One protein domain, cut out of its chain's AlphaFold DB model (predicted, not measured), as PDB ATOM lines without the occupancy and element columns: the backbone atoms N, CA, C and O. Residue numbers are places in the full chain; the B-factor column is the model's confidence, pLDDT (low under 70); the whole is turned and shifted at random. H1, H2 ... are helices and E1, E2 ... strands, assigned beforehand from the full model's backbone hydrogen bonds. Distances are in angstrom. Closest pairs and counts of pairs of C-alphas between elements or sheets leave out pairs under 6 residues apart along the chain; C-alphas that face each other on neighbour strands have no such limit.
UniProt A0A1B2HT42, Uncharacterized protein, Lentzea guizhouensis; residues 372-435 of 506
ATOM      1  N   CYS A 372     -10.866 -16.685 -28.885       78.94
ATOM      2  CA  CYS A 372     -12.251 -16.464 -28.481       78.94
ATOM      3  C   CYS A 372     -13.107 -16.131 -29.712       78.94
ATOM      4  O   CYS A 372     -12.691 -15.337 -30.551       78.94
ATOM      5  N   CYS A 373     -14.304 -16.712 -29.829       78.19
ATOM      6  CA  CYS A 373     -15.208 -16.498 -30.962       78.19
ATOM      7  C   CYS A 373     -16.647 -16.257 -30.484       78.19
ATOM      8  O   CYS A 373     -17.047 -16.774 -29.442       78.19
ATOM      9  N   VAL A 374     -17.437 -15.534 -31.280       77.00
ATOM     10  CA  VAL A 374     -18.906 -15.471 -31.174       77.00
ATOM     11  C   VAL A 374     -19.512 -16.288 -32.305       77.00
ATOM     12  O   VAL A 374     -19.012 -16.240 -33.420       77.00
ATOM     13  N   LEU A 375     -20.583 -17.033 -32.047       70.94
ATOM     14  CA  LEU A 375     -21.299 -17.747 -33.105       70.94
ATOM     15  C   LEU A 375     -22.428 -16.901 -33.683       70.94
ATOM     16  O   LEU A 375     -23.152 -16.236 -32.941       70.94
ATOM     17  N   THR A 376     -22.607 -16.991 -34.994       77.38
ATOM     18  CA  THR A 376     -23.866 -16.603 -35.633       77.38
ATOM     19  C   THR A 376     -24.960 -17.629 -35.321       77.38
ATOM     20  O   THR A 376     -24.676 -18.739 -34.865       77.38
ATOM     21  N   ASP A 377     -26.218 -17.281 -35.601       75.12
ATOM     22  CA  ASP A 377     -27.351 -18.203 -35.442       75.12
ATOM     23  C   ASP A 377     -27.234 -19.447 -36.353       75.12
ATOM     24  O   ASP A 377     -27.710 -20.524 -35.995       75.12
ATOM     25  N   ASP A 378     -26.492 -19.336 -37.462       78.38
ATOM     26  CA  ASP A 378     -26.142 -20.447 -38.362       78.38
ATOM     27  C   ASP A 378     -24.933 -21.275 -37.875       78.38
ATOM     28  O   ASP A 378     -24.474 -22.192 -38.555       78.38
ATOM     29  N   GLY A 379     -24.383 -20.956 -36.699       75.62
ATOM     30  CA  GLY A 379     -23.252 -21.666 -36.100       75.62
ATOM     31  C   GLY A 379     -21.879 -21.287 -36.661       75.62
ATOM     32  O   GLY A 379     -20.899 -21.962 -36.336       75.62
ATOM     33  N   ILE A 380     -21.783 -20.218 -37.458       78.50
ATOM     34  CA  ILE A 380     -20.516 -19.739 -38.026       78.50
ATOM     35  C   ILE A 380     -19.714 -19.030 -36.925       78.50
ATOM     36  O   ILE A 380     -20.233 -18.094 -36.310       78.50
ATOM     37  N   PRO A 381     -18.458 -19.430 -36.659       77.75
ATOM     38  CA  PRO A 381     -17.611 -18.744 -35.694       77.75
ATOM     39  C   PRO A 381     -17.058 -17.430 -36.258       77.75
ATOM     40  O   PRO A 381     -16.431 -17.394 -37.312       77.75
ATOM     41  N   LEU A 382     -17.250 -16.351 -35.507       79.94
ATOM     42  CA  LEU A 382     -16.661 -15.036 -35.727       79.94
ATOM     43  C   LEU A 382     -15.545 -14.823 -34.694       79.94
ATOM     44  O   LEU A 382     -15.856 -14.641 -33.511       79.94
ATOM     45  N   PRO A 383     -14.259 -14.859 -35.091       84.25
ATOM     46  CA  PRO A 383     -13.151 -14.676 -34.162       84.25
ATOM     47  C   PRO A 383     -13.165 -13.262 -33.588       84.25
ATOM     48  O   PRO A 383     -13.306 -12.273 -34.309       84.25
ATOM     49  N   LEU A 384     -13.012 -13.169 -32.276       83.94
ATOM     50  CA  LEU A 384     -12.987 -11.905 -31.564       83.94
ATOM     51  C   LEU A 384     -11.598 -11.292 -31.613       83.94
ATOM     52  O   LEU A 384     -10.602 -11.999 -31.530       83.94
ATOM     53  N   THR A 385     -11.526  -9.966 -31.691       86.06
ATOM     54  CA  THR A 385     -10.260  -9.226 -31.579       86.06
ATOM     55  C   THR A 385     -10.232  -8.439 -30.281       86.06
ATOM     56  O   THR A 385     -11.269  -8.054 -29.752       86.06
ATOM     57  N   LEU A 386      -9.046  -8.191 -29.735       84.62
ATOM     58  CA  LEU A 386      -8.897  -7.400 -28.518       84.62
ATOM     59  C   LEU A 386      -9.183  -5.926 -28.790       84.62
ATOM     60  O   LEU A 386      -8.584  -5.326 -29.680       84.62
ATOM     61  N   HIS A 387     -10.055  -5.326 -27.986       81.81
ATOM     62  CA  HIS A 387     -10.486  -3.945 -28.181       81.81
ATOM     63  C   HIS A 387      -9.327  -2.946 -28.109       81.81
ATOM     64  O   HIS A 387      -9.280  -2.015 -28.899       81.81
ATOM     65  N   PHE A 388      -8.348  -3.128 -27.218       80.44
ATOM     66  CA  PHE A 388      -7.212  -2.196 -27.149       80.44
ATOM     67  C   PHE A 388      -6.325  -2.232 -28.414       80.44
ATOM     68  O   PHE A 388      -5.609  -1.270 -28.690       80.44
ATOM     69  N   LYS A 389      -6.383  -3.312 -29.216       80.56
ATOM     70  CA  LYS A 389      -5.714  -3.374 -30.529       80.56
ATOM     71  C   LYS A 389      -6.483  -2.641 -31.619       80.56
ATOM     72  O   LYS A 389      -5.867  -2.141 -32.555       80.56
ATOM     73  N   GLN A 390      -7.805  -2.605 -31.503       84.69
ATOM     74  CA  GLN A 390      -8.720  -2.008 -32.468       84.69
ATOM     75  C   GLN A 390      -9.753  -1.150 -31.721       84.69
ATOM     76  O   GLN A 390     -10.916  -1.540 -31.610       84.69
ATOM     77  N   PRO A 391      -9.350   0.005 -31.160       80.31
ATOM     78  CA  PRO A 391     -10.235   0.815 -30.317       80.31
ATOM     79  C   PRO A 391     -11.426   1.410 -31.084       80.31
ATOM     80  O   PRO A 391     -12.409   1.811 -30.470       80.31
ATOM     81  N   ASP A 392     -11.346   1.443 -32.417       85.25
ATOM     82  CA  ASP A 392     -12.417   1.914 -33.300       85.25
ATOM     83  C   ASP A 392     -13.457   0.819 -33.618       85.25
ATOM     84  O   ASP A 392     -14.473   1.090 -34.261       85.25
ATOM     85  N   TRP A 393     -13.214  -0.432 -33.209       89.44
ATOM     86  CA  TRP A 393     -14.117  -1.559 -33.452       89.44
ATOM     87  C   TRP A 393     -15.224  -1.639 -32.400       89.44
ATOM     88  O   TRP A 393     -15.115  -1.126 -31.284       89.44
ATOM     89  N   ALA A 394     -16.318  -2.323 -32.736       84.38
ATOM     90  CA  ALA A 394     -17.469  -2.419 -31.849       84.38
ATOM     91  C   ALA A 394     -17.137  -3.291 -30.633       84.38
ATOM     92  O   ALA A 394     -16.998  -4.512 -30.739       84.38
ATOM     93  N   ARG A 395     -17.015  -2.666 -29.459       83.56
ATOM     94  CA  ARG A 395     -16.702  -3.364 -28.210       83.56
ATOM     95  C   ARG A 395     -17.843  -4.284 -27.782       83.56
ATOM     96  O   ARG A 395     -18.999  -3.864 -27.702       83.56
ATOM     97  N   ILE A 396     -17.508  -5.526 -27.455       79.94
ATOM     98  CA  ILE A 396     -18.472  -6.515 -26.977       79.94
ATOM     99  C   ILE A 396     -18.660  -6.310 -25.465       79.94
ATOM    100  O   ILE A 396     -17.669  -6.201 -24.735       79.94
ATOM    101  N   PRO A 397     -19.904  -6.217 -24.958       70.19
ATOM    102  CA  PRO A 397     -20.158  -6.191 -23.519       70.19
ATOM    103  C   PRO A 397     -19.609  -7.454 -22.851       70.19
ATOM    104  O   PRO A 397     -19.657  -8.526 -23.448       70.19
ATOM    105  N   ALA A 398     -19.136  -7.360 -21.607       64.25
ATOM    106  CA  ALA A 398     -18.751  -8.561 -20.873       64.25
ATOM    107  C   ALA A 398     -19.963  -9.507 -20.720       64.25
ATOM    108  O   ALA A 398     -21.074  -9.055 -20.422       64.25
ATOM    109  N   TYR A 399     -19.756 -10.817 -20.900       58.16
ATOM    110  CA  TYR A 399     -20.840 -11.805 -21.036       58.16
ATOM    111  C   TYR A 399     -21.891 -11.763 -19.911       58.16
ATOM    112  O   TYR A 399     -23.096 -11.850 -20.148       58.16
ATOM    113  N   HIS A 400     -21.447 -11.566 -18.672       52.88
ATOM    114  CA  HIS A 400     -22.293 -11.585 -17.476       52.88
ATOM    115  C   HIS A 400     -23.308 -10.430 -17.372       52.88
ATOM    116  O   HIS A 400     -24.074 -10.386 -16.416       52.88
ATOM    117  N   GLN A 401     -23.329  -9.495 -18.326       53.09
ATOM    118  CA  GLN A 401     -24.150  -8.278 -18.259       53.09
ATOM    119  C   GLN A 401     -25.233  -8.201 -19.324       53.09
ATOM    120  O   GLN A 401     -25.885  -7.165 -19.480       53.09
ATOM    121  N   ILE A 402     -25.467  -9.294 -20.048       51.16
ATOM    122  CA  ILE A 402     -26.611  -9.420 -20.949       51.16
ATOM    123  C   ILE A 402     -27.889  -9.505 -20.084       51.16
ATOM    124  O   ILE A 402     -28.416 -10.580 -19.817       51.16
ATOM    125  N   GLY A 403     -28.356  -8.353 -19.582       48.09
ATOM    126  CA  GLY A 403     -29.547  -8.214 -18.732       48.09
ATOM    127  C   GLY A 403     -29.454  -7.182 -17.597       48.09
ATOM    128  O   GLY A 403     -30.495  -6.741 -17.110       48.09
ATOM    129  N   GLU A 404     -28.254  -6.748 -17.194       50.06
ATOM    130  CA  GLU A 404     -28.056  -5.782 -16.099       50.06
ATOM    131  C   GLU A 404     -27.793  -4.351 -16.619       50.06
ATOM    132  O   GLU A 404     -27.336  -4.143 -17.743       50.06
ATOM    133  N   ARG A 405     -28.148  -3.330 -15.819       49.12
ATOM    134  CA  ARG A 405     -28.104  -1.906 -16.226       49.12
ATOM    135  C   ARG A 405     -26.693  -1.314 -16.310       49.12
ATOM    136  O   ARG A 405     -26.528  -0.308 -16.996       49.12
ATOM    137  N   GLU A 406     -25.701  -1.906 -15.651       47.72
ATOM    138  CA  GLU A 406     -24.309  -1.449 -15.714       47.72
ATOM    139  C   GLU A 406     -23.504  -2.337 -16.662       47.72
ATOM    140  O   GLU A 406     -23.224  -3.499 -16.377       47.72
ATOM    141  N   ARG A 407     -23.154  -1.766 -17.819       57.12
ATOM    142  CA  ARG A 407     -22.339  -2.419 -18.842       57.12
ATOM    143  C   ARG A 407     -20.866  -2.083 -18.607       57.12
ATOM    144  O   ARG A 407     -20.395  -1.051 -19.073       57.12
ATOM    145  N   TYR A 408     -20.137  -2.945 -17.910       59.41
ATOM    146  CA  TYR A 408     -18.688  -2.986 -18.037       59.41
ATOM    147  C   TYR A 408     -18.314  -3.568 -19.403       59.41
ATOM    148  O   TYR A 408     -18.767  -4.647 -19.797       59.41
ATOM    149  N   PRO A 409     -17.472  -2.863 -20.152       68.25
ATOM    150  CA  PRO A 409     -17.142  -3.294 -21.488       68.25
ATOM    151  C   PRO A 409     -16.100  -4.430 -21.445       68.25
ATOM    152  O   PRO A 409     -15.107  -4.344 -20.720       68.25
ATOM    153  N   GLY A 410     -16.328  -5.505 -22.207       74.62
ATOM    154  CA  GLY A 410     -15.438  -6.671 -22.260       74.62
ATOM    155  C   GLY A 410     -14.092  -6.355 -22.932       74.62
ATOM    156  O   GLY A 410     -13.915  -5.262 -23.483       74.62
ATOM    157  N   PRO A 411     -13.111  -7.275 -22.892       80.69
ATOM    158  CA  PRO A 411     -11.805  -7.059 -23.525       80.69
ATOM    159  C   PRO A 411     -11.845  -7.210 -25.056       80.69
ATOM    160  O   PRO A 411     -10.892  -6.825 -25.732       80.69
ATOM    161  N   PHE A 412     -12.939  -7.738 -25.609       85.88
ATOM    162  CA  PHE A 412     -13.079  -8.070 -27.024       85.88
ATOM    163  C   PHE A 412     -13.924  -7.059 -27.813       85.88
ATOM    164  O   PHE A 412     -14.740  -6.315 -27.265       85.88
ATOM    165  N   CYS A 413     -13.736  -7.059 -29.126       88.00
ATOM    166  CA  CYS A 413     -14.449  -6.258 -30.109       88.00
ATOM    167  C   CYS A 413     -14.674  -7.050 -31.406       88.00
ATOM    168  O   CYS A 413     -14.033  -8.081 -31.639       88.00
ATOM    169  N   LEU A 414     -15.593  -6.550 -32.231       87.38
ATOM    170  CA  LEU A 414     -15.916  -7.051 -33.566       87.38
ATOM    171  C   LEU A 414     -15.654  -5.967 -34.609       87.38
ATOM    172  O   LEU A 414     -15.955  -4.792 -34.371       87.38
ATOM    173  N   SER A 415     -15.147  -6.367 -35.774       92.38
ATOM    174  CA  SER A 415     -15.033  -5.464 -36.919       92.38
ATOM    175  C   SER A 415     -16.422  -5.014 -37.397       92.38
ATOM    176  O   SER A 415     -17.419  -5.696 -37.123       92.38
ATOM    177  N   PRO A 416     -16.524  -3.893 -38.134       91.62
ATOM    178  CA  PRO A 416     -17.787  -3.476 -38.738       91.62
ATOM    179  C   PRO A 416     -18.448  -4.586 -39.568       91.62
ATOM    180  O   PRO A 416     -19.643  -4.824 -39.407       91.62
ATOM    181  N   GLU A 417     -17.678  -5.338 -40.364       92.12
ATOM    182  CA  GLU A 417     -18.220  -6.444 -41.166       92.12
ATOM    183  C   GLU A 417     -18.754  -7.584 -40.287       92.12
ATOM    184  O   GLU A 417     -19.817  -8.139 -40.553       92.12
ATOM    185  N   GLN A 418     -18.053  -7.927 -39.200       89.50
ATOM    186  CA  GLN A 418     -18.516  -8.961 -38.272       89.50
ATOM    187  C   GLN A 418     -19.799  -8.547 -37.540       89.50
ATOM    188  O   GLN A 418     -20.657  -9.389 -37.275       89.50
ATOM    189  N   VAL A 419     -19.949  -7.256 -37.226       86.94
ATOM    190  CA  VAL A 419     -21.188  -6.712 -36.657       86.94
ATOM    191  C   VAL A 419     -22.337  -6.834 -37.652       86.94
ATOM    192  O   VAL A 419     -23.422  -7.250 -37.252       86.94
ATOM    193  N   GLU A 420     -22.111  -6.524 -38.929       88.31
ATOM    194  CA  GLU A 420     -23.121  -6.687 -39.981       88.31
ATOM    195  C   GLU A 420     -23.564  -8.149 -40.114       88.31
ATOM    196  O   GLU A 420     -24.765  -8.426 -40.124       88.31
ATOM    197  N   VAL A 421     -22.616  -9.094 -40.123       86.00
ATOM    198  CA  VAL A 421     -22.909 -10.538 -40.145       86.00
ATOM    199  C   VAL A 421     -23.732 -10.954 -38.922       86.00
ATOM    200  O   VAL A 421     -24.733 -11.659 -39.058       86.00
ATOM    201  N   LEU A 422     -23.358 -10.489 -37.726       83.00
ATOM    202  CA  LEU A 422     -24.077 -10.812 -36.491       83.00
ATOM    203  C   LEU A 422     -25.494 -10.210 -36.467       83.00
ATOM    204  O   LEU A 422     -26.419 -10.830 -35.942       83.00
ATOM    205  N   GLN A 423     -25.680  -9.013 -37.026       84.38
ATOM    206  CA  GLN A 423     -26.983  -8.345 -37.112       84.38
ATOM    207  C   GLN A 423     -27.898  -8.977 -38.166       84.38
ATOM    208  O   GLN A 423     -29.108  -9.056 -37.948       84.38
ATOM    209  N   ALA A 424     -27.337  -9.449 -39.281       85.38
ATOM    210  CA  ALA A 424     -28.089 -10.106 -40.345       85.38
ATOM    211  C   ALA A 424     -28.708 -11.447 -39.904       85.38
ATOM    212  O   ALA A 424     -29.762 -11.821 -40.414       85.38
ATOM    213  N   GLY A 425     -28.091 -12.137 -38.934       78.94
ATOM    214  CA  GLY A 425     -28.522 -13.454 -38.443       78.94
ATOM    215  C   GLY A 425     -29.840 -13.490 -37.652       78.94
ATOM    216  O   GLY A 425     -30.400 -14.563 -37.474       78.94
ATOM    217  N   GLY A 426     -30.394 -12.346 -37.232       66.12
ATOM    218  CA  GLY A 426     -31.705 -12.295 -36.563       66.12
ATOM    219  C   GLY A 426     -31.682 -12.216 -35.032       66.12
ATOM    220  O   GLY A 426     -32.734 -11.977 -34.438       66.12
ATOM    221  N   GLY A 427     -30.517 -12.281 -34.386       56.69
ATOM    222  CA  GLY A 427     -30.327 -11.723 -33.047       56.69
ATOM    223  C   GLY A 427     -29.624 -12.625 -32.032       56.69
ATOM    224  O   GLY A 427     -30.245 -13.433 -31.350       56.69
ATOM    225  N   SER A 428     -28.358 -12.280 -31.780       49.56
ATOM    226  CA  SER A 428     -27.698 -12.215 -30.465       49.56
ATOM    227  C   SER A 428     -27.787 -13.434 -29.541       49.56
ATOM    228  O   SER A 428     -28.115 -13.295 -28.359       49.56
ATOM    229  N   ARG A 429     -27.392 -14.616 -30.012       52.94
ATOM    230  CA  ARG A 429     -26.866 -15.642 -29.103       52.94
ATOM    231  C   ARG A 429     -25.342 -15.621 -29.121       52.94
ATOM    232  O   ARG A 429     -24.707 -16.278 -29.936       52.94
ATOM    233  N   LEU A 430     -24.751 -14.879 -28.180       52.09
ATOM    234  CA  LEU A 430     -23.333 -15.023 -27.840       52.09
ATOM    235  C   LEU A 430     -23.112 -16.429 -27.260       52.09
ATOM    236  O   LEU A 430     -23.248 -16.650 -26.061       52.09
ATOM    237  N   SER A 431     -22.826 -17.391 -28.130       47.72
ATOM    238  CA  SER A 431     -22.418 -18.735 -27.720       47.72
ATOM    239  C   SER A 431     -20.927 -18.728 -27.379       47.72
ATOM    240  O   SER A 431     -20.125 -18.167 -28.125       47.72
ATOM    241  N   MET A 432     -20.585 -19.309 -26.227       54.81
ATOM    242  CA  MET A 432     -19.310 -19.115 -25.529       54.81
ATOM    243  C   MET A 432     -18.126 -19.845 -26.169       54.81
ATOM    244  O   MET A 432     -18.281 -20.938 -26.714       54.81
ATOM    245  N   LEU A 433     -16.958 -19.207 -26.004       50.12
ATOM    246  CA  LEU A 433     -15.586 -19.725 -26.017       50.12
ATOM    247  C   LEU A 433     -15.423 -21.079 -26.723       50.12
ATOM    248  O   LEU A 433     -15.591 -22.139 -26.120       50.12
ATOM    249  N   ARG A 434     -15.075 -21.036 -28.010       53.72
ATOM    250  CA  ARG A 434     -14.699 -22.233 -28.759       53.72
ATOM    251  C   ARG A 434     -13.195 -22.286 -28.927       53.72
ATOM    252  O   ARG A 434     -12.592 -21.335 -29.405       53.72
ATOM    253  N   PHE A 435     -12.619 -23.427 -28.584       51.47
ATOM    254  CA  PHE A 435     -11.267 -23.771 -28.990       51.47
ATOM    255  C   PHE A 435     -11.327 -24.283 -30.418       51.47
ATOM    256  O   PHE A 435     -12.114 -25.186 -30.690       51.47
TER     257      PHE A 435
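This is residues 372 to 435 of the 506 residues of an uncharacterized protein of Lentzea guizhouensis (UniProt A0A1B2HT42). With little regular structure, this small body is two separate strand hairpins, E1 with E2 and E3 with E4, plus one short helix, H1, near E2 and E3. The named elements, in the order E1 E2 E3 E4 H1, hold only 25 of 64 printed residues; the class is mixed, both sheets antiparallel. It is compact, radius of gyration of the C-alphas 11.3 A, spanning 29 by 27 by 24 A.

Find C-alpha 373 at (-15.208, -16.498, -30.962); E1 runs from there to 375, 6.6 A. E2, residues 381 to 383, covers 6.2 A; E3, 394 to 397, 9.5 A; E4, 409 to 414, 12.7 A. H1, 416 to 424, runs 12.4 A to C-alpha 424 at (-28.089, -10.106, -40.345).

Within hydrogen-bond range, find N 374 and O 382, 2.9 A, in hairpin E1 and E2, and N 396 and O 412, 2.9 A, in hairpin E3 and E4. The closest C-alphas of E2 and H1 are Leu 382 and Gln 418, 6.8 A. H1 has every O i to N i+4 pair within range.

The printed part has no cut. The E3 to E4 link is long. Model pLDDT is under 70 at residues 398 to 409 and 426 to 435.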